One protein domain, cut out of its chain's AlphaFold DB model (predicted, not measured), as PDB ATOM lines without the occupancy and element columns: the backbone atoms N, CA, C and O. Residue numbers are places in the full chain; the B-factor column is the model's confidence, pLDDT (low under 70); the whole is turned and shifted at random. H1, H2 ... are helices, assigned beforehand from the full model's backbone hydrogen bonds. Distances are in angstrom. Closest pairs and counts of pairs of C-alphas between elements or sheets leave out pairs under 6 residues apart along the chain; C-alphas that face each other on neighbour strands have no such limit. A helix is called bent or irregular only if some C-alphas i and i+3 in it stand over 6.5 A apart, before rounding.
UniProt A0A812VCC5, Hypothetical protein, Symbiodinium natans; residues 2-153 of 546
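What this domain is: This is residues 2 to 153 of the 546 residues of the protein "Hypothetical protein" of Symbiodinium natans (UniProt A0A812VCC5). The longest helix, H6, stands side by side with H5 and H4 in an up-and-down bundle of three, each running against the one before it in the chain. H2 crosses H4 on the side away from H5, with H1 and H8 beside it; H3 makes a corner with H4, H7 packs on the last turns of H6, and residues 131 to 136 stick out. The printed part has 152 residues, with eight named helices, H1 to H8 in chain order, and no named strand: all helix. It is compact, with a radius of gyration of the C-alphas of 16.5 A, yet elongated, spanning 58 by 31 by 26 A.

Where its parts are: H6, residues 100 to 124, is 35.6 A long from C-alpha 100 at (25.781, 15.622, 3.840) to C-alpha 124 at (24.318, 41.403, 28.405). H5 is residues 72 to 91, 28.4 A; H4, residues 40 to 56, 25.4 A, is only just irregular, C-alphas 41 and 44 being 6.7 A apart. H2 is residues 15 to 30, 22.5 A. The short helices are H1, residues 2 to 9, from (23.816, 27.206, 2.109), H3, 32 to 38, H7, 139 to 142, and H8, 144 to 152.

How they stand to each other: H5 and H6, a helical hairpin, touch at a shallow tilt of 8 degrees, closest at C-alphas 86 and 107, 6.6 A. H4 and H5, also a hairpin, come to 4.1 A at C-alphas 51 and 78. H2 touches H4 at a steep tilt of 67 degrees, only just short of about perpendicular, with C-alphas 25 and 49 5.2 A apart. Every O i to N i+4 pair is within hydrogen-bond range in H1, H2, H3, H5, H6 and H8, and 11 of 13 are in H4; H7 is too short for one.

The domain as a whole: The C-alphas farthest apart, of Pro 97 and Asn 133, are 58.3 A apart. The printed part has no cut; the links H4 to H5 and H6 to H7 are long. Mean pLDDT of the printed part is 79.6, with residues 129 to 137 among those under 70.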
ATOM      1  N   TYR A   2      22.659  27.614   1.296       80.38
ATOM      2  CA  TYR A   2      23.816  27.206   2.109       80.38
ATOM      3  C   TYR A   2      25.040  28.130   2.007       80.38
ATOM      4  O   TYR A   2      25.581  28.485   3.046       80.38
ATOM      5  N   ASN A   3      25.410  28.609   0.810       80.31
ATOM      6  CA  ASN A   3      26.498  29.596   0.679       80.31
ATOM      7  C   ASN A   3      26.184  30.886   1.454       80.31
ATOM      8  O   ASN A   3      26.976  31.294   2.286       80.31
ATOM      9  N   THR A   4      24.976  31.446   1.301       78.19
ATOM     10  CA  THR A   4      24.526  32.618   2.077       78.19
ATOM     11  C   THR A   4      24.608  32.388   3.591       78.19
ATOM     12  O   THR A   4      24.975  33.298   4.329       78.19
ATOM     13  N   THR A   5      24.257  31.188   4.064       79.25
ATOM     14  CA  THR A   5      24.385  30.813   5.479       79.25
ATOM     15  C   THR A   5      25.849  30.718   5.906       79.25
ATOM     16  O   THR A   5      26.199  31.233   6.960       79.25
ATOM     17  N   SER A   6      26.713  30.111   5.092       82.56
ATOM     18  CA  SER A   6      28.155  30.021   5.353       82.56
ATOM     19  C   SER A   6      28.797  31.405   5.442       82.56
ATOM     20  O   SER A   6      29.526  31.681   6.391       82.56
ATOM     21  N   ASP A   7      28.468  32.293   4.502       82.19
ATOM     22  CA  ASP A   7      28.965  33.669   4.462       82.19
ATOM     23  C   ASP A   7      28.559  34.425   5.739       82.19
ATOM     24  O   ASP A   7      29.385  35.074   6.380       82.19
ATOM     25  N   PHE A   8      27.299  34.275   6.167       80.94
ATOM     26  CA  PHE A   8      26.768  34.863   7.402       80.94
ATOM     27  C   PHE A   8      27.451  34.340   8.675       80.94
ATOM     28  O   PHE A   8      27.711  35.108   9.608       80.94
ATOM     29  N   LEU A   9      27.726  33.034   8.727       82.69
ATOM     30  CA  LEU A   9      28.360  32.382   9.874       82.69
ATOM     31  C   LEU A   9      29.860  32.672   9.974       82.69
ATOM     32  O   LEU A   9      30.452  32.427  11.024       82.69
ATOM     33  N   SER A  10      30.471  33.217   8.920       82.31
ATOM     34  CA  SER A  10      31.853  33.673   8.984       82.31
ATOM     35  C   SER A  10      32.002  34.792  10.024       82.31
ATOM     36  O   SER A  10      31.162  35.686  10.143       82.31
ATOM     37  N   ALA A  11      33.102  34.775  10.783       69.88
ATOM     38  CA  ALA A  11      33.356  35.766  11.834       69.88
ATOM     39  C   ALA A  11      33.400  37.219  11.311       69.88
ATOM     40  O   ALA A  11      33.206  38.156  12.085       69.88
ATOM     41  N   ASN A  12      33.620  37.396  10.003       77.00
ATOM     42  CA  ASN A  12      33.810  38.681   9.337       77.00
ATOM     43  C   ASN A  12      32.713  39.016   8.318       77.00
ATOM     44  O   ASN A  12      32.955  39.874   7.468       77.00
ATOM     45  N   ALA A  13      31.531  38.393   8.413       80.00
ATOM     46  CA  ALA A  13      30.426  38.632   7.489       80.00
ATOM     47  C   ALA A  13      30.247  40.133   7.186       80.00
ATOM     48  O   ALA A  13      30.137  40.989   8.082       80.00
ATOM     49  N   SER A  14      30.275  40.458   5.900       82.06
ATOM     50  CA  SER A  14      30.026  41.788   5.368       82.06
ATOM     51  C   SER A  14      28.568  42.184   5.586       82.06
ATOM     52  O   SER A  14      27.664  41.356   5.733       82.06
ATOM     53  N   TRP A  15      28.305  43.486   5.549       77.25
ATOM     54  CA  TRP A  15      26.945  44.012   5.647       77.25
ATOM     55  C   TRP A  15      25.997  43.430   4.585       77.25
ATOM     56  O   TRP A  15      24.850  43.086   4.879       77.25
ATOM     57  N   SER A  16      26.484  43.284   3.349       79.12
ATOM     58  CA  SER A  16      25.732  42.699   2.236       79.12
ATOM     59  C   SER A  16      25.352  41.241   2.475       79.12
ATOM     60  O   SER A  16      24.241  40.844   2.121       79.12
ATOM     61  N   GLU A  17      26.235  40.453   3.088       81.88
ATOM     62  CA  GLU A  17      25.974  39.043   3.404       81.88
ATOM     63  C   GLU A  17      24.917  38.921   4.499       81.88
ATOM     64  O   GLU A  17      23.951  38.174   4.334       81.88
ATOM     65  N   ILE A  18      25.011  39.743   5.551       79.06
ATOM     66  CA  ILE A  18      24.004  39.778   6.620       79.06
ATOM     67  C   ILE A  18      22.632  40.182   6.059       79.06
ATOM     68  O   ILE A  18      21.633  39.514   6.324       79.06
ATOM     69  N   LYS A  19      22.562  41.221   5.213       78.38
ATOM     70  CA  LYS A  19      21.300  41.635   4.571       78.38
ATOM     71  C   LYS A  19      20.735  40.570   3.632       78.38
ATOM     72  O   LYS A  19      19.516  40.432   3.530       78.38
ATOM     73  N   ARG A  20      21.588  39.822   2.927       80.75
ATOM     74  CA  ARG A  20      21.154  38.714   2.062       80.75
ATOM     75  C   ARG A  20      20.560  37.577   2.893       80.75
ATOM     76  O   ARG A  20      19.514  37.051   2.519       80.75
ATOM     77  N   PHE A  21      21.195  37.235   4.012       79.75
ATOM     78  CA  PHE A  21      20.705  36.227   4.947       79.75
ATOM     79  C   PHE A  21      19.375  36.637   5.596       79.75
ATOM     80  O   PHE A  21      18.438  35.845   5.637       79.75
ATOM     81  N   ASP A  22      19.237  37.898   5.998       75.88
ATOM     82  CA  ASP A  22      18.002  38.446   6.562       75.88
ATOM     83  C   ASP A  22      16.819  38.411   5.575       75.88
ATOM     84  O   ASP A  22      15.720  37.965   5.907       75.88
ATOM     85  N   ARG A  23      17.042  38.820   4.319       78.00
ATOM     86  CA  ARG A  23      16.015  38.726   3.265       78.00
ATOM     87  C   ARG A  23      15.589  37.286   3.016       78.00
ATOM     88  O   ARG A  23      14.404  37.039   2.807       78.00
ATOM     89  N   LEU A  24      16.543  36.354   3.049       72.81
ATOM     90  CA  LEU A  24      16.254  34.931   2.941       72.81
ATOM     91  C   LEU A  24      15.401  34.465   4.129       72.81
ATOM     92  O   LEU A  24      14.363  33.858   3.904       72.81
ATOM     93  N   SER A  25      15.775  34.818   5.364       70.31
ATOM     94  CA  SER A  25      14.986  34.531   6.572       70.31
ATOM     95  C   SER A  25      13.541  35.005   6.436       70.31
ATOM     96  O   SER A  25      12.606  34.241   6.666       70.31
ATOM     97  N   TYR A  26      13.356  36.257   6.011       72.31
ATOM     98  CA  TYR A  26      12.036  36.849   5.839       72.31
ATOM     99  C   TYR A  26      11.218  36.136   4.762       72.31
ATOM    100  O   TYR A  26      10.050  35.834   4.989       72.31
ATOM    101  N   ALA A  27      11.825  35.856   3.606       69.31
ATOM    102  CA  ALA A  27      11.159  35.153   2.515       69.31
ATOM    103  C   ALA A  27      10.711  33.750   2.940       69.31
ATOM    104  O   ALA A  27       9.593  33.354   2.622       69.31
ATOM    105  N   VAL A  28      11.537  33.023   3.706       67.19
ATOM    106  CA  VAL A  28      11.126  31.700   4.183       67.19
ATOM    107  C   VAL A  28      10.071  31.782   5.283       67.19
ATOM    108  O   VAL A  28       9.144  30.986   5.276       67.19
ATOM    109  N   HIS A  29      10.139  32.754   6.193       64.94
ATOM    110  CA  HIS A  29       9.080  32.930   7.193       64.94
ATOM    111  C   HIS A  29       7.731  33.321   6.585       64.94
ATOM    112  O   HIS A  29       6.698  32.868   7.068       64.94
ATOM    113  N   ALA A  30       7.742  34.156   5.547       66.12
ATOM    114  CA  ALA A  30       6.528  34.651   4.909       66.12
ATOM    115  C   ALA A  30       5.717  33.551   4.213       66.12
ATOM    116  O   ALA A  30       4.492  33.630   4.167       66.12
ATOM    117  N   ASP A  31       6.401  32.543   3.677       71.38
ATOM    118  CA  ASP A  31       5.819  31.485   2.854       71.38
ATOM    119  C   ASP A  31       6.321  30.102   3.307       71.38
ATOM    120  O   ASP A  31       6.591  29.235   2.478       71.38
ATOM    121  N   TYR A  32       6.468  29.886   4.620       67.81
ATOM    122  CA  TYR A  32       7.088  28.678   5.190       67.81
ATOM    123  C   TYR A  32       6.510  27.381   4.611       67.81
ATOM    124  O   TYR A  32       7.264  26.537   4.126       67.81
ATOM    125  N   ASP A  33       5.183  27.254   4.558       70.62
ATOM    126  CA  ASP A  33       4.508  26.063   4.024       70.62
ATOM    127  C   ASP A  33       4.807  25.840   2.535       70.62
ATOM    128  O   ASP A  33       4.992  24.710   2.085       70.62
ATOM    129  N   LYS A  34       4.923  26.917   1.749       74.88
ATOM    130  CA  LYS A  34       5.260  26.814   0.321       74.88
ATOM    131  C   LYS A  34       6.732  26.487   0.123       74.88
ATOM    132  O   LYS A  34       7.065  25.647  -0.706       74.88
ATOM    133  N   VAL A  35       7.623  27.130   0.879       68.31
ATOM    134  CA  VAL A  35       9.069  26.911   0.772       68.31
ATOM    135  C   VAL A  35       9.433  25.492   1.198       68.31
ATOM    136  O   VAL A  35      10.211  24.837   0.510       68.31
ATOM    137  N   THR A  36       8.839  24.991   2.281       68.56
ATOM    138  CA  THR A  36       9.043  23.609   2.742       68.56
ATOM    139  C   THR A  36       8.477  22.586   1.760       68.56
ATOM    140  O   THR A  36       9.125  21.565   1.517       68.56
ATOM    141  N   ALA A  37       7.334  22.876   1.129       76.81
ATOM    142  CA  ALA A  37       6.780  22.043   0.065       76.81
ATOM    143  C   ALA A  37       7.648  22.036  -1.208       76.81
ATOM    144  O   ALA A  37       7.746  21.006  -1.873       76.81
ATOM    145  N   TRP A  38       8.291  23.156  -1.553       75.62
ATOM    146  CA  TRP A  38       9.110  23.278  -2.767       75.62
ATOM    147  C   TRP A  38      10.546  22.781  -2.595       75.62
ATOM    148  O   TRP A  38      11.136  22.268  -3.542       75.62
ATOM    149  N   CYS A  39      11.139  22.950  -1.412       75.94
ATOM    150  CA  CYS A  39      12.525  22.578  -1.159       75.94
ATOM    151  C   CYS A  39      12.738  22.246   0.322       75.94
ATOM    152  O   CYS A  39      13.068  23.116   1.126       75.94
ATOM    153  N   ARG A  40      12.639  20.962   0.687       75.44
ATOM    154  CA  ARG A  40      12.924  20.500   2.060       75.44
ATOM    155  C   ARG A  40      14.334  20.869   2.533       75.44
ATOM    156  O   ARG A  40      14.516  21.225   3.689       75.44
ATOM    157  N   ALA A  41      15.311  20.905   1.624       75.56
ATOM    158  CA  ALA A  41      16.674  21.350   1.924       75.56
ATOM    159  C   ALA A  41      16.778  22.845   2.309       75.56
ATOM    160  O   ALA A  41      17.809  23.272   2.822       75.56
ATOM    161  N   ALA A  42      15.741  23.658   2.077       79.19
ATOM    162  CA  ALA A  42      15.680  25.050   2.529       79.19
ATOM    163  C   ALA A  42      15.317  25.181   4.017       79.19
ATOM    164  O   ALA A  42      15.640  26.194   4.642       79.19
ATOM    165  N   LEU A  43      14.642  24.172   4.580       81.50
ATOM    166  CA  LEU A  43      14.064  24.228   5.919       81.50
ATOM    167  C   LEU A  43      15.118  24.433   7.027       81.50
ATOM    168  O   LEU A  43      14.950  25.367   7.813       81.50
ATOM    169  N   PRO A  44      16.241  23.686   7.074       85.69
ATOM    170  CA  PRO A  44      17.270  23.906   8.094       85.69
ATOM    171  C   PRO A  44      17.839  25.329   8.070       85.69
ATOM    172  O   PRO A  44      18.031  25.958   9.109       85.69
ATOM    173  N   VAL A  45      18.051  25.880   6.871       83.12
ATOM    174  CA  VAL A  45      18.551  27.251   6.697       83.12
ATOM    175  C   VAL A  45      17.553  28.273   7.239       83.12
ATOM    176  O   VAL A  45      17.953  29.239   7.889       83.12
ATOM    177  N   ALA A  46      16.263  28.058   7.000       80.38
ATOM    178  CA  ALA A  46      15.210  28.930   7.496       80.38
ATOM    179  C   ALA A  46      15.104  28.921   9.020       80.38
ATOM    180  O   ALA A  46      15.020  29.985   9.626       80.38
ATOM    181  N   LEU A  47      15.167  27.734   9.625       84.38
ATOM    182  CA  LEU A  47      15.142  27.549  11.074       84.38
ATOM    183  C   LEU A  47      16.358  28.196  11.754       84.38
ATOM    184  O   LEU A  47      16.208  28.878  12.766       84.38
ATOM    185  N   ILE A  48      17.551  28.079  11.157       88.25
ATOM    186  CA  ILE A  48      18.743  28.803  11.625       88.25
ATOM    187  C   ILE A  48      18.517  30.310  11.544       88.25
ATOM    188  O   ILE A  48      18.766  31.037  12.506       88.25
ATOM    189  N   ALA A  49      18.034  30.798  10.404       82.69
ATOM    190  CA  ALA A  49      17.828  32.223  10.212       82.69
ATOM    191  C   ALA A  49      16.780  32.789  11.184       82.69
ATOM    192  O   ALA A  49      16.985  33.868  11.744       82.69
ATOM    193  N   ALA A  50      15.711  32.032  11.444       80.25
ATOM    194  CA  ALA A  50      14.710  32.321  12.464       80.25
ATOM    195  C   ALA A  50      15.343  32.439  13.856       80.25
ATOM    196  O   ALA A  50      15.163  33.453  14.530       80.25
ATOM    197  N   ALA A  51      16.144  31.449  14.255       86.81
ATOM    198  CA  ALA A  51      16.794  31.416  15.559       86.81
ATOM    199  C   ALA A  51      17.715  32.625  15.790       86.81
ATOM    200  O   ALA A  51      17.609  33.304  16.815       86.81
ATOM    201  N   PHE A  52      18.577  32.952  14.820       87.12
ATOM    202  CA  PHE A  52      19.437  34.136  14.905       87.12
ATOM    203  C   PHE A  52      18.618  35.434  14.931       87.12
ATOM    204  O   PHE A  52      18.912  36.319  15.732       87.12
ATOM    205  N   SER A  53      17.559  35.534  14.122       81.94
ATOM    206  CA  SER A  53      16.643  36.683  14.126       81.94
ATOM    207  C   SER A  53      16.005  36.904  15.500       81.94
ATOM    208  O   SER A  53      15.972  38.032  15.993       81.94
ATOM    209  N   MET A  54      15.532  35.833  16.147       83.50
ATOM    210  CA  MET A  54      14.919  35.889  17.478       83.50
ATOM    211  C   MET A  54      15.914  36.369  18.540       83.50
ATOM    212  O   MET A  54      15.624  37.321  19.264       83.50
ATOM    213  N   ILE A  55      17.101  35.757  18.608       87.44
ATOM    214  CA  ILE A  55      18.117  36.096  19.615       87.44
ATOM    215  C   ILE A  55      18.661  37.511  19.416       87.44
ATOM    216  O   ILE A  55      18.790  38.264  20.380       87.44
ATOM    217  N   LEU A  56      18.947  37.918  18.177       85.19
ATOM    218  CA  LEU A  56      19.513  39.243  17.909       85.19
ATOM    219  C   LEU A  56      18.549  40.380  18.295       85.19
ATOM    220  O   LEU A  56      18.991  41.424  18.774       85.19
ATOM    221  N   ARG A  57      17.230  40.167  18.188       82.94
ATOM    222  CA  ARG A  57      16.203  41.132  18.634       82.94
ATOM    223  C   ARG A  57      16.117  41.291  20.151       82.94
ATOM    224  O   ARG A  57      15.482  42.235  20.620       82.94
ATOM    225  N   MET A  58      16.736  40.398  20.920       86.44
ATOM    226  CA  MET A  58      16.688  40.421  22.381       86.44
ATOM    227  C   MET A  58      17.751  41.329  22.999       86.44
ATOM    228  O   MET A  58      17.539  41.841  24.097       86.44
ATOM    229  N   PHE A  59      18.856  41.599  22.298       85.69
ATOM    230  CA  PHE A  59      19.952  42.430  22.812       85.69
ATOM    231  C   PHE A  59      19.523  43.822  23.298       85.69
ATOM    232  O   PHE A  59      19.955  44.218  24.384       85.69
ATOM    233  N   PRO A  60      18.636  44.565  22.599       81.19
ATOM    234  CA  PRO A  60      18.163  45.852  23.089       81.19
ATOM    235  C   PRO A  60      17.552  45.765  24.477       81.19
ATOM    236  O   PRO A  60      17.801  46.670  25.266       81.19
ATOM    237  N   VAL A  61      16.813  44.695  24.785       81.56
ATOM    238  CA  VAL A  61      16.150  44.508  26.081       81.56
ATOM    239  C   VAL A  61      16.963  43.698  27.084       81.56
ATOM    240  O   VAL A  61      16.577  43.670  28.240       81.56
ATOM    241  N   ALA A  62      18.062  43.049  26.706       85.50
ATOM    242  CA  ALA A  62      18.864  42.266  27.643       85.50
ATOM    243  C   ALA A  62      19.534  43.182  28.680       85.50
ATOM    244  O   ALA A  62      20.324  44.059  28.327       85.50
ATOM    245  N   SER A  63      19.149  43.016  29.945       84.69
ATOM    246  CA  SER A  63      19.659  43.786  31.082       84.69
ATOM    247  C   SER A  63      19.347  43.072  32.394       84.69
ATOM    248  O   SER A  63      18.344  42.356  32.473       84.69
ATOM    249  N   ALA A  64      20.109  43.363  33.447       84.50
ATOM    250  CA  ALA A  64      19.900  42.839  34.800       84.50
ATOM    251  C   ALA A  64      18.522  43.198  35.374       84.50
ATOM    252  O   ALA A  64      17.992  42.519  36.254       84.50
ATOM    253  N   GLU A  65      17.921  44.287  34.895       82.19
ATOM    254  CA  GLU A  65      16.591  44.723  35.306       82.19
ATOM    255  C   GLU A  65      15.468  44.271  34.370       82.19
ATOM    256  O   GLU A  65      14.307  44.601  34.619       82.19
ATOM    257  N   THR A  66      15.781  43.532  33.307       85.00
ATOM    258  CA  THR A  66      14.768  42.992  32.402       85.00
ATOM    259  C   THR A  66      14.168  41.718  32.988       85.00
ATOM    260  O   THR A  66      14.906  40.797  33.339       85.00
ATOM    261  N   PRO A  67      12.830  41.618  33.096       85.12
ATOM    262  CA  PRO A  67      12.182  40.401  33.566       85.12
ATOM    263  C   PRO A  67      12.621  39.171  32.766       85.12
ATOM    264  O   PRO A  67      12.473  39.136  31.547       85.12
ATOM    265  N   HIS A  68      13.091  38.125  33.449       83.62
ATOM    266  CA  HIS A  68      13.563  36.888  32.809       83.62
ATOM    267  C   HIS A  68      12.513  36.252  31.877       83.62
ATOM    268  O   HIS A  68      12.844  35.698  30.830       83.62
ATOM    269  N   GLN A  69      11.229  36.403  32.219       82.06
ATOM    270  CA  GLN A  69      10.086  35.946  31.420       82.06
ATOM    271  C   GLN A  69      10.017  36.585  30.021       82.06
ATOM    272  O   GLN A  69       9.369  36.029  29.144       82.06
ATOM    273  N   LEU A  70      10.679  37.727  29.799       81.56
ATOM    274  CA  LEU A  70      10.743  38.383  28.492       81.56
ATOM    275  C   LEU A  70      11.833  37.837  27.582       81.56
ATOM    276  O   LEU A  70      11.735  38.039  26.380       81.56
ATOM    277  N   VAL A  71      12.872  37.208  28.133       84.06
ATOM    278  CA  VAL A  71      14.058  36.797  27.369       84.06
ATOM    279  C   VAL A  71      14.108  35.281  27.222       84.06
ATOM    280  O   VAL A  71      14.361  34.763  26.137       84.06
ATOM    281  N   GLN A  72      13.818  34.548  28.295       87.00
ATOM    282  CA  GLN A  72      14.029  33.107  28.315       87.00
ATOM    283  C   GLN A  72      13.165  32.311  27.326       87.00
ATOM    284  O   GLN A  72      13.726  31.425  26.679       87.00
ATOM    285  N   PRO A  73      11.861  32.605  27.143       84.88
ATOM    286  CA  PRO A  73      11.057  31.889  26.153       84.88
ATOM    287  C   PRO A  73      11.632  32.007  24.737       84.88
ATOM    288  O   PRO A  73      11.606  31.047  23.980       84.88
ATOM    289  N   TRP A  74      12.228  33.153  24.400       84.50
ATOM    290  CA  TRP A  74      12.862  33.374  23.101       84.50
ATOM    291  C   TRP A  74      14.177  32.627  22.944       84.50
ATOM    292  O   TRP A  74      14.458  32.111  21.866       84.50
ATOM    293  N   ILE A  75      14.969  32.526  24.015       88.56
ATOM    294  CA  ILE A  75      16.165  31.681  24.011       88.56
ATOM    295  C   ILE A  75      15.777  30.217  23.784       88.56
ATOM    296  O   ILE A  75      16.430  29.527  22.999       88.56
ATOM    297  N   GLN A  76      14.713  29.751  24.440       88.06
ATOM    298  CA  GLN A  76      14.206  28.385  24.297       88.06
ATOM    299  C   GLN A  76      13.677  28.119  22.884       88.06
ATOM    300  O   GLN A  76      14.089  27.138  22.271       88.06
ATOM    301  N   GLU A  77      12.846  29.012  22.345       84.44
ATOM    302  CA  GLU A  77      12.292  28.910  20.989       84.44
ATOM    303  C   GLU A  77      13.393  28.899  19.921       84.44
ATOM    304  O   GLU A  77      13.423  28.044  19.034       84.44
ATOM    305  N   ALA A  78      14.360  29.811  20.035       88.00
ATOM    306  CA  ALA A  78      15.474  29.879  19.104       88.00
ATOM    307  C   ALA A  78      16.373  28.634  19.202       88.00
ATOM    308  O   ALA A  78      16.800  28.096  18.184       88.00
ATOM    309  N   SER A  79      16.604  28.118  20.416       90.88
ATOM    310  CA  SER A  79      17.338  26.861  20.615       90.88
ATOM    311  C   SER A  79      16.588  25.665  20.020       90.88
ATOM    312  O   SER A  79      17.211  24.802  19.404       90.88
ATOM    313  N   SER A  80      15.260  25.625  20.170       87.88
ATOM    314  CA  SER A  80      14.399  24.602  19.570       87.88
ATOM    315  C   SER A  80      14.459  24.652  18.045       87.88
ATOM    316  O   SER A  80      14.645  23.616  17.415       87.88
ATOM    317  N   SER A  81      14.432  25.852  17.457       86.69
ATOM    318  CA  SER A  81      14.588  26.047  16.011       86.69
ATOM    319  C   SER A  81      15.934  25.512  15.503       86.69
ATOM    320  O   SER A  81      15.976  24.813  14.493       86.69
ATOM    321  N   ILE A  82      17.037  25.766  16.218       91.50
ATOM    322  CA  ILE A  82      18.353  25.207  15.859       91.50
ATOM    323  C   ILE A  82      18.373  23.677  15.975       91.50
ATOM    324  O   ILE A  82      18.916  23.015  15.096       91.50
ATOM    325  N   ASN A  83      17.793  23.110  17.037       90.62
ATOM    326  CA  ASN A  83      17.725  21.654  17.202       90.62
ATOM    327  C   ASN A  83      16.909  21.010  16.076       90.62
ATOM    328  O   ASN A  83      17.386  20.084  15.434       90.62
ATOM    329  N   MET A  84      15.745  21.575  15.753       87.19
ATOM    330  CA  MET A  84      14.911  21.107  14.647       87.19
ATOM    331  C   MET A  84      15.652  21.184  13.304       87.19
ATOM    332  O   MET A  84      15.514  20.291  12.475       87.19
ATOM    333  N   ALA A  85      16.477  22.214  13.085       88.75
ATOM    334  CA  ALA A  85      17.307  22.303  11.884       88.75
ATOM    335  C   ALA A  85      18.310  21.140  11.786       88.75
ATOM    336  O   ALA A  85      18.513  20.601  10.698       88.75
ATOM    337  N   LEU A  86      18.918  20.751  12.912       90.25
ATOM    338  CA  LEU A  86      19.838  19.614  12.993       90.25
ATOM    339  C   LEU A  86      19.111  18.284  12.768       90.25
ATOM    340  O   LEU A  86      19.601  17.463  11.995       90.25
ATOM    341  N   ASP A  87      17.940  18.104  13.378       88.94
ATOM    342  CA  ASP A  87      17.123  16.894  13.237       88.94
ATOM    343  C   ASP A  87      16.682  16.695  11.781       88.94
ATOM    344  O   ASP A  87      16.899  15.630  11.208       88.94
ATOM    345  N   VAL A  88      16.196  17.754  11.118       85.69
ATOM    346  CA  VAL A  88      15.812  17.699   9.696       85.69
ATOM    347  C   VAL A  88      16.992  17.289   8.809       85.69
ATOM    348  O   VAL A  88      16.802  16.523   7.865       85.69
ATOM    349  N   VAL A  89      18.207  17.776   9.088       86.62
ATOM    350  CA  VAL A  89      19.407  17.382   8.329       86.62
ATOM    351  C   VAL A  89      19.796  15.932   8.603       86.62
ATOM    352  O   VAL A  89      20.166  15.235   7.661       86.62
ATOM    353  N   ASN A  90      19.692  15.469   9.850       86.94
ATOM    354  CA  ASN A  90      19.976  14.082  10.218       86.94
ATOM    355  C   ASN A  90      19.023  13.104   9.528       86.94
ATOM    356  O   ASN A  90      19.480  12.141   8.913       86.94
ATOM    357  N   ASP A  91      17.722  13.392   9.563       84.56
ATOM    358  CA  ASP A  91      16.686  12.533   8.982       84.56
ATOM    359  C   ASP A  91      16.824  12.397   7.458       84.56
ATOM    360  O   ASP A  91      16.452  11.373   6.889       84.56
ATOM    361  N   HIS A  92      17.401  13.405   6.795       80.19
ATOM    362  CA  HIS A  92      17.568  13.452   5.338       80.19
ATOM    363  C   HIS A  92      19.033  13.309   4.893       80.19
ATOM    364  O   HIS A  92      19.360  13.562   3.731       80.19
ATOM    365  N   ALA A  93      19.943  12.895   5.785       73.81
ATOM    366  CA  ALA A  93      21.370  12.785   5.474       73.81
ATOM    367  C   ALA A  93      21.663  11.779   4.342       73.81
ATOM    368  O   ALA A  93      22.667  11.919   3.638       73.81
ATOM    369  N   GLY A  94      20.779  10.791   4.148       69.62
ATOM    370  CA  GLY A  94      20.847   9.810   3.063       69.62
ATOM    371  C   GLY A  94      20.344  10.313   1.704       69.62
ATOM    372  O   GLY A  94      20.734   9.757   0.679       69.62
ATOM    373  N   ASP A  95      19.545  11.384   1.673       71.25
ATOM    374  CA  ASP A  95      18.853  11.847   0.459       71.25
ATOM    375  C   ASP A  95      19.703  12.787  -0.409       71.25
ATOM    376  O   ASP A  95      19.314  13.121  -1.531       71.25
ATOM    377  N   VAL A  96      20.870  13.235   0.077       60.81
ATOM    378  CA  VAL A  96      21.710  14.210  -0.639       60.81
ATOM    379  C   VAL A  96      23.171  13.733  -0.762       60.81
ATOM    380  O   VAL A  96      24.021  14.086   0.067       60.81
ATOM    381  N   PRO A  97      23.506  12.962  -1.816       54.06
ATOM    382  CA  PRO A  97      24.846  12.408  -2.025       54.06
ATOM    383  C   PRO A  97      25.935  13.492  -2.073       54.06
ATOM    384  O   PRO A  97      25.780  14.516  -2.736       54.06
ATOM    385  N   GLY A  98      27.049  13.282  -1.361       59.50
ATOM    386  CA  GLY A  98      28.240  14.151  -1.390       59.50
ATOM    387  C   GLY A  98      28.116  15.506  -0.675       59.50
ATOM    388  O   GLY A  98      29.125  16.174  -0.465       59.50
ATOM    389  N   SER A  99      26.911  15.906  -0.255       61.12
ATOM    390  CA  SER A  99      26.662  17.187   0.423       61.12
ATOM    391  C   SER A  99      26.418  17.062   1.932       61.12
ATOM    392  O   SER A  99      26.499  18.066   2.639       61.12
ATOM    393  N   SER A 100      26.167  15.848   2.441       71.25
ATOM    394  CA  SER A 100      25.781  15.622   3.840       71.25
ATOM    395  C   SER A 100      26.854  16.078   4.830       71.25
ATOM    396  O   SER A 100      26.529  16.786   5.774       71.25
ATOM    397  N   ALA A 101      28.135  15.785   4.581       81.69
ATOM    398  CA  ALA A 101      29.228  16.209   5.461       81.69
ATOM    399  C   ALA A 101      29.411  17.738   5.486       81.69
ATOM    400  O   ALA A 101      29.570  18.332   6.550       81.69
ATOM    401  N   THR A 102      29.346  18.396   4.324       82.56
ATOM    402  CA  THR A 102      29.474  19.860   4.222       82.56
ATOM    403  C   THR A 102      28.290  20.573   4.869       82.56
ATOM    404  O   THR A 102      28.484  21.517   5.633       82.56
ATOM    405  N   VAL A 103      27.064  20.110   4.603       82.75
ATOM    406  CA  VAL A 103      25.844  20.658   5.213       82.75
ATOM    407  C   VAL A 103      25.855  20.420   6.720       82.75
ATOM    408  O   VAL A 103      25.589  21.349   7.474       82.75
ATOM    409  N   TRP A 104      26.243  19.228   7.174       85.62
ATOM    410  CA  TRP A 104      26.378  18.912   8.594       85.62
ATOM    411  C   TRP A 104      27.387  19.822   9.299       85.62
ATOM    412  O   TRP A 104      27.053  20.445  10.305       85.62
ATOM    413  N   ASN A 105      28.589  19.981   8.736       88.62
ATOM    414  CA  ASN A 105      29.609  20.885   9.275       88.62
ATOM    415  C   ASN A 105      29.106  22.332   9.342       88.62
ATOM    416  O   ASN A 105      29.361  23.039  10.321       88.62
ATOM    417  N   LEU A 106      28.348  22.771   8.334       87.31
ATOM    418  CA  LEU A 106      27.712  24.083   8.331       87.31
ATOM    419  C   LEU A 106      26.666  24.214   9.451       87.31
ATOM    420  O   LEU A 106      26.642  25.240  10.128       87.31
ATOM    421  N   MET A 107      25.834  23.193   9.695       88.69
ATOM    422  CA  MET A 107      24.857  23.217  10.794       88.69
ATOM    423  C   MET A 107      25.535  23.209  12.169       88.69
ATOM    424  O   MET A 107      25.121  23.943  13.062       88.69
ATOM    425  N   GLN A 108      26.609  22.436  12.342       90.44
ATOM    426  CA  GLN A 108      27.396  22.429  13.579       90.44
ATOM    427  C   GLN A 108      28.067  23.786  13.828       90.44
ATOM    428  O   GLN A 108      28.040  24.306  14.945       90.44
ATOM    429  N   THR A 109      28.581  24.416  12.769       92.38
ATOM    430  CA  THR A 109      29.100  25.791  12.827       92.38
ATOM    431  C   THR A 109      27.997  26.772  13.230       92.38
ATOM    432  O   THR A 109      28.205  27.611  14.107       92.38
ATOM    433  N   ALA A 110      26.799  26.636  12.647       90.06
ATOM    434  CA  ALA A 110      25.640  27.453  12.996       90.06
ATOM    435  C   ALA A 110      25.266  27.308  14.473       90.06
ATOM    436  O   ALA A 110      25.038  28.313  15.144       90.06
ATOM    437  N   ARG A 111      25.254  26.073  14.987       94.12
ATOM    438  CA  ARG A 111      24.972  25.781  16.392       94.12
ATOM    439  C   ARG A 111      25.999  26.412  17.322       94.12
ATOM    440  O   ARG A 111      25.619  27.121  18.247       94.12
ATOM    441  N   SER A 112      27.284  26.188  17.061       92.88
ATOM    442  CA  SER A 112      28.365  26.744  17.877       92.88
ATOM    443  C   SER A 112      28.297  28.273  17.925       92.88
ATOM    444  O   SER A 112      28.355  28.868  19.002       92.88
ATOM    445  N   ARG A 113      28.073  28.913  16.769       90.50
ATOM    446  CA  ARG A 113      27.920  30.368  16.684       90.50
ATOM    447  C   ARG A 113      26.669  30.861  17.407       90.50
ATOM    448  O   ARG A 113      26.711  31.898  18.061       90.50
ATOM    449  N   PHE A 114      25.564  30.129  17.310       92.38
ATOM    450  CA  PHE A 114      24.337  30.436  18.035       92.38
ATOM    451  C   PHE A 114      24.558  30.393  19.553       92.38
ATOM    452  O   PHE A 114      24.191  31.341  20.246       92.38
ATOM    453  N   ASP A 115      25.218  29.351  20.062       93.31
ATOM    454  CA  ASP A 115      25.520  29.202  21.489       93.31
ATOM    455  C   ASP A 115      26.428  30.339  22.004       93.31
ATOM    456  O   ASP A 115      26.222  30.847  23.110       93.31
ATOM    457  N   GLU A 116      27.380  30.809  21.189       91.19
ATOM    458  CA  GLU A 116      28.201  31.989  21.498       91.19
ATOM    459  C   GLU A 116      27.354  33.267  21.621       91.19
ATOM    460  O   GLU A 116      27.496  34.015  22.592       91.19
ATOM    461  N   VAL A 117      26.436  33.506  20.679       89.38
ATOM    462  CA  VAL A 117      25.541  34.675  20.721       89.38
ATOM    463  C   VAL A 117      24.580  34.582  21.911       89.38
ATOM    464  O   VAL A 117      24.341  35.586  22.581       89.38
ATOM    465  N   VAL A 118      24.063  33.393  22.238       91.19
ATOM    466  CA  VAL A 118      23.230  33.176  23.435       91.19
ATOM    467  C   VAL A 118      24.018  33.461  24.709       91.19
ATOM    468  O   VAL A 118      23.484  34.087  25.626       91.19
ATOM    469  N   LYS A 119      25.287  33.044  24.784       91.19
ATOM    470  CA  LYS A 119      26.166  33.390  25.905       91.19
ATOM    471  C   LYS A 119      26.321  34.908  26.027       91.19
ATOM    472  O   LYS A 119      26.075  35.449  27.098       91.19
ATOM    473  N   GLN A 120      26.617  35.596  24.926       89.75
ATOM    474  CA  GLN A 120      26.739  37.058  24.904       89.75
ATOM    475  C   GLN A 120      25.433  37.766  25.296       89.75
ATOM    476  O   GLN A 120      25.467  38.783  25.984       89.75
ATOM    477  N   LEU A 121      24.274  37.226  24.905       89.19
ATOM    478  CA  LEU A 121      22.969  37.736  25.326       89.19
ATOM    479  C   LEU A 121      22.756  37.569  26.839       89.19
ATOM    480  O   LEU A 121      22.219  38.468  27.484       89.19
ATOM    481  N   ARG A 122      23.167  36.432  27.416       89.44
ATOM    482  CA  ARG A 122      23.107  36.203  28.870       89.44
ATOM    483  C   ARG A 122      24.025  37.160  29.616       89.44
ATOM    484  O   ARG A 122      23.577  37.750  30.591       89.44
ATOM    485  N   ASP A 123      25.246  37.356  29.126       87.50
ATOM    486  CA  ASP A 123      26.206  38.302  29.698       87.50
ATOM    487  C   ASP A 123      25.644  39.733  29.651       87.50
ATOM    488  O   ASP A 123      25.626  40.423  30.670       87.50
ATOM    489  N   ALA A 124      25.049  40.139  28.523       85.81
ATOM    490  CA  ALA A 124      24.318  41.403  28.405       85.81
ATOM    491  C   ALA A 124      23.134  41.496  29.387       85.81
ATOM    492  O   ALA A 124      22.835  42.563  29.913       85.81
ATOM    493  N   GLY A 125      22.474  40.371  29.667       84.31
ATOM    494  CA  GLY A 125      21.424  40.244  30.676       84.31
ATOM    495  C   GLY A 125      21.899  40.418  32.120       84.31
ATOM    496  O   GLY A 125      21.060  40.575  33.000       84.31
ATOM    497  N   LEU A 126      23.207  40.408  32.384       85.75
ATOM    498  CA  LEU A 126      23.788  40.706  33.697       85.75
ATOM    499  C   LEU A 126      24.221  42.171  33.823       85.75
ATOM    500  O   LEU A 126      24.459  42.653  34.931       85.75
ATOM    501  N   GLU A 127      24.313  42.891  32.706       83.19
ATOM    502  CA  GLU A 127      24.652  44.308  32.702       83.19
ATOM    503  C   GLU A 127      23.435  45.143  33.117       83.19
ATOM    504  O   GLU A 127      22.324  44.865  32.667       83.19
ATOM    505  N   PRO A 128      23.594  46.178  33.955       77.81
ATOM    506  CA  PRO A 128      22.516  47.127  34.187       77.81
ATOM    507  C   PRO A 128      22.226  47.931  32.914       77.81
ATOM    508  O   PRO A 128      23.108  48.153  32.084       77.81
ATOM    509  N   TRP A 129      21.016  48.486  32.814       69.38
ATOM    510  CA  TRP A 129      20.675  49.394  31.709       69.38
ATOM    511  C   TRP A 129      21.598  50.623  31.669       69.38
ATOM    512  O   TRP A 129      21.822  51.182  30.598       69.38
ATOM    513  N   PHE A 130      22.115  51.032  32.837       62.78
ATOM    514  CA  PHE A 130      23.040  52.151  33.024       62.78
ATOM    515  C   PHE A 130      24.290  51.689  33.747       62.78
ATOM    516  O   PHE A 130      24.217  51.209  34.881       62.78
ATOM    517  N   LEU A 131      25.445  51.934  33.140       63.31
ATOM    518  CA  LEU A 131      26.700  51.901  33.873       63.31
ATOM    519  C   LEU A 131      26.724  53.119  34.811       63.31
ATOM    520  O   LEU A 131      26.530  54.251  34.374       63.31
ATOM    521  N   ARG A 132      26.912  52.878  36.117       55.12
ATOM    522  CA  ARG A 132      26.735  53.875  37.196       55.12
ATOM    523  C   ARG A 132      27.562  55.161  37.044       55.12
ATOM    524  O   ARG A 132      27.204  56.157  37.659       55.12
ATOM    525  N   ASN A 133      28.604  55.163  36.215       56.28
ATOM    526  CA  ASN A 133      29.592  56.244  36.156       56.28
ATOM    527  C   ASN A 133      29.640  56.977  34.804       56.28
ATOM    528  O   ASN A 133      30.669  57.557  34.474       56.28
ATOM    529  N   GLY A 134      28.583  56.907  33.984       53.09
ATOM    530  CA  GLY A 134      28.563  57.558  32.661       53.09
ATOM    531  C   GLY A 134      29.606  57.010  31.673       53.09
ATOM    532  O   GLY A 134      29.795  57.551  30.593       53.09
ATOM    533  N   SER A 135      30.299  55.927  32.029       46.53
ATOM    534  CA  SER A 135      31.424  55.392  31.275       46.53
ATOM    535  C   SER A 135      30.975  54.258  30.350       46.53
ATOM    536  O   SER A 135      31.250  53.085  30.612       46.53
ATOM    537  N   GLY A 136      30.295  54.618  29.262       58.28
ATOM    538  CA  GLY A 136      30.280  53.827  28.030       58.28
ATOM    539  C   GLY A 136      29.051  52.960  27.744       58.28
ATOM    540  O   GLY A 136      28.185  52.706  28.581       58.28
ATOM    541  N   ALA A 137      28.992  52.495  26.496       64.50
ATOM    542  CA  ALA A 137      27.964  51.589  26.000       64.50
ATOM    543  C   ALA A 137      28.059  50.188  26.643       64.50
ATOM    544  O   ALA A 137      29.140  49.734  27.037       64.50
ATOM    545  N   ARG A 138      26.926  49.469  26.685       75.31
ATOM    546  CA  ARG A 138      26.854  48.051  27.097       75.31
ATOM    547  C   ARG A 138      27.914  47.207  26.377       75.31
ATOM    548  O   ARG A 138      28.248  47.496  25.226       75.31
ATOM    549  N   ALA A 139      28.472  46.182  27.022       76.56
ATOM    550  CA  ALA A 139      29.604  45.425  26.475       76.56
ATOM    551  C   ALA A 139      29.276  44.797  25.115       76.56
ATOM    552  O   ALA A 139      30.096  44.849  24.199       76.56
ATOM    553  N   TRP A 140      28.047  44.311  24.932       78.19
ATOM    554  CA  TRP A 140      27.598  43.792  23.639       78.19
ATOM    555  C   TRP A 140      27.554  44.865  22.537       78.19
ATOM    556  O   TRP A 140      27.886  44.573  21.393       78.19
ATOM    557  N   ALA A 141      27.203  46.112  22.872       74.44
ATOM    558  CA  ALA A 141      27.187  47.227  21.924       74.44
ATOM    559  C   ALA A 141      28.608  47.695  21.567       74.44
ATOM    560  O   ALA A 141      28.816  48.283  20.511       74.44
ATOM    561  N   ARG A 142      29.594  47.397  22.422       73.62
ATOM    562  CA  ARG A 142      31.020  47.618  22.149       73.62
ATOM    563  C   ARG A 142      31.652  46.509  21.305       73.62
ATOM    564  O   ARG A 142      32.748  46.713  20.798       73.62
ATOM    565  N   SER A 143      30.993  45.359  21.143       78.25
ATOM    566  CA  SER A 143      31.462  44.279  20.269       78.25
ATOM    567  C   SER A 143      31.156  44.622  18.805       78.25
ATOM    568  O   SER A 143      29.984  44.603  18.414       78.25
ATOM    569  N   PRO A 144      32.170  44.892  17.956       74.44
ATOM    570  CA  PRO A 144      31.935  45.299  16.570       74.44
ATOM    571  C   PRO A 144      31.184  44.236  15.762       74.44
ATOM    572  O   PRO A 144      30.373  44.568  14.899       74.44
ATOM    573  N   GLY A 145      31.423  42.954  16.063       78.56
ATOM    574  CA  GLY A 145      30.733  41.834  15.425       78.56
ATOM    575  C   GLY A 145      29.245  41.812  15.766       78.56
ATOM    576  O   GLY A 145      28.409  41.824  14.866       78.56
ATOM    577  N   LEU A 146      28.900  41.844  17.057       77.56
ATOM    578  CA  LEU A 146      27.503  41.837  17.503       77.56
ATOM    579  C   LEU A 146      26.734  43.067  17.041       77.56
ATOM    580  O   LEU A 146      25.605  42.938  16.571       77.56
ATOM    581  N   LEU A 147      27.348  44.245  17.142       76.75
ATOM    582  CA  LEU A 147      26.737  45.487  16.694       76.75
ATOM    583  C   LEU A 147      26.433  45.427  15.189       76.75
ATOM    584  O   LEU A 147      25.338  45.794  14.758       76.75
ATOM    585  N   ARG A 148      27.353  44.869  14.387       77.88
ATOM    586  CA  ARG A 148      27.141  44.641  12.952       77.88
ATOM    587  C   ARG A 148      25.990  43.669  12.683       77.88
ATOM    588  O   ARG A 148      25.146  43.977  11.844       77.88
ATOM    589  N   TYR A 149      25.917  42.538  13.391       77.62
ATOM    590  CA  TYR A 149      24.795  41.597  13.258       77.62
ATOM    591  C   TYR A 149      23.461  42.238  13.638       77.62
ATOM    592  O   TYR A 149      22.488  42.106  12.898       77.62
ATOM    593  N   PHE A 150      23.433  42.975  14.750       76.88
ATOM    594  CA  PHE A 150      22.254  43.684  15.232       76.88
ATOM    595  C   PHE A 150      21.729  44.699  14.206       76.88
ATOM    596  O   PHE A 150      20.536  44.725  13.919       76.88
ATOM    597  N   HIS A 151      22.609  45.504  13.607       74.75
ATOM    598  CA  HIS A 151      22.226  46.466  12.572       74.75
ATOM    599  C   HIS A 151      21.865  45.799  11.228       74.75
ATOM    600  O   HIS A 151      21.015  46.291  10.474       74.75
ATOM    601  N   GLY A 152      22.530  44.690  10.899       69.62
ATOM    602  CA  GLY A 152      22.366  43.994   9.628       69.62
ATOM    603  C   GLY A 152      21.055  43.210   9.529       69.62
ATOM    604  O   GLY A 152      20.452  43.202   8.453       69.62
ATOM    605  N   PHE A 153      20.571  42.621  10.623       68.06
ATOM    606  CA  PHE A 153      19.280  41.923  10.664       68.06
ATOM    607  C   PHE A 153      18.092  42.897  10.582       68.06
ATOM    608  O   PHE A 153      18.218  44.065  10.950       68.06
TER     609      PHE A 153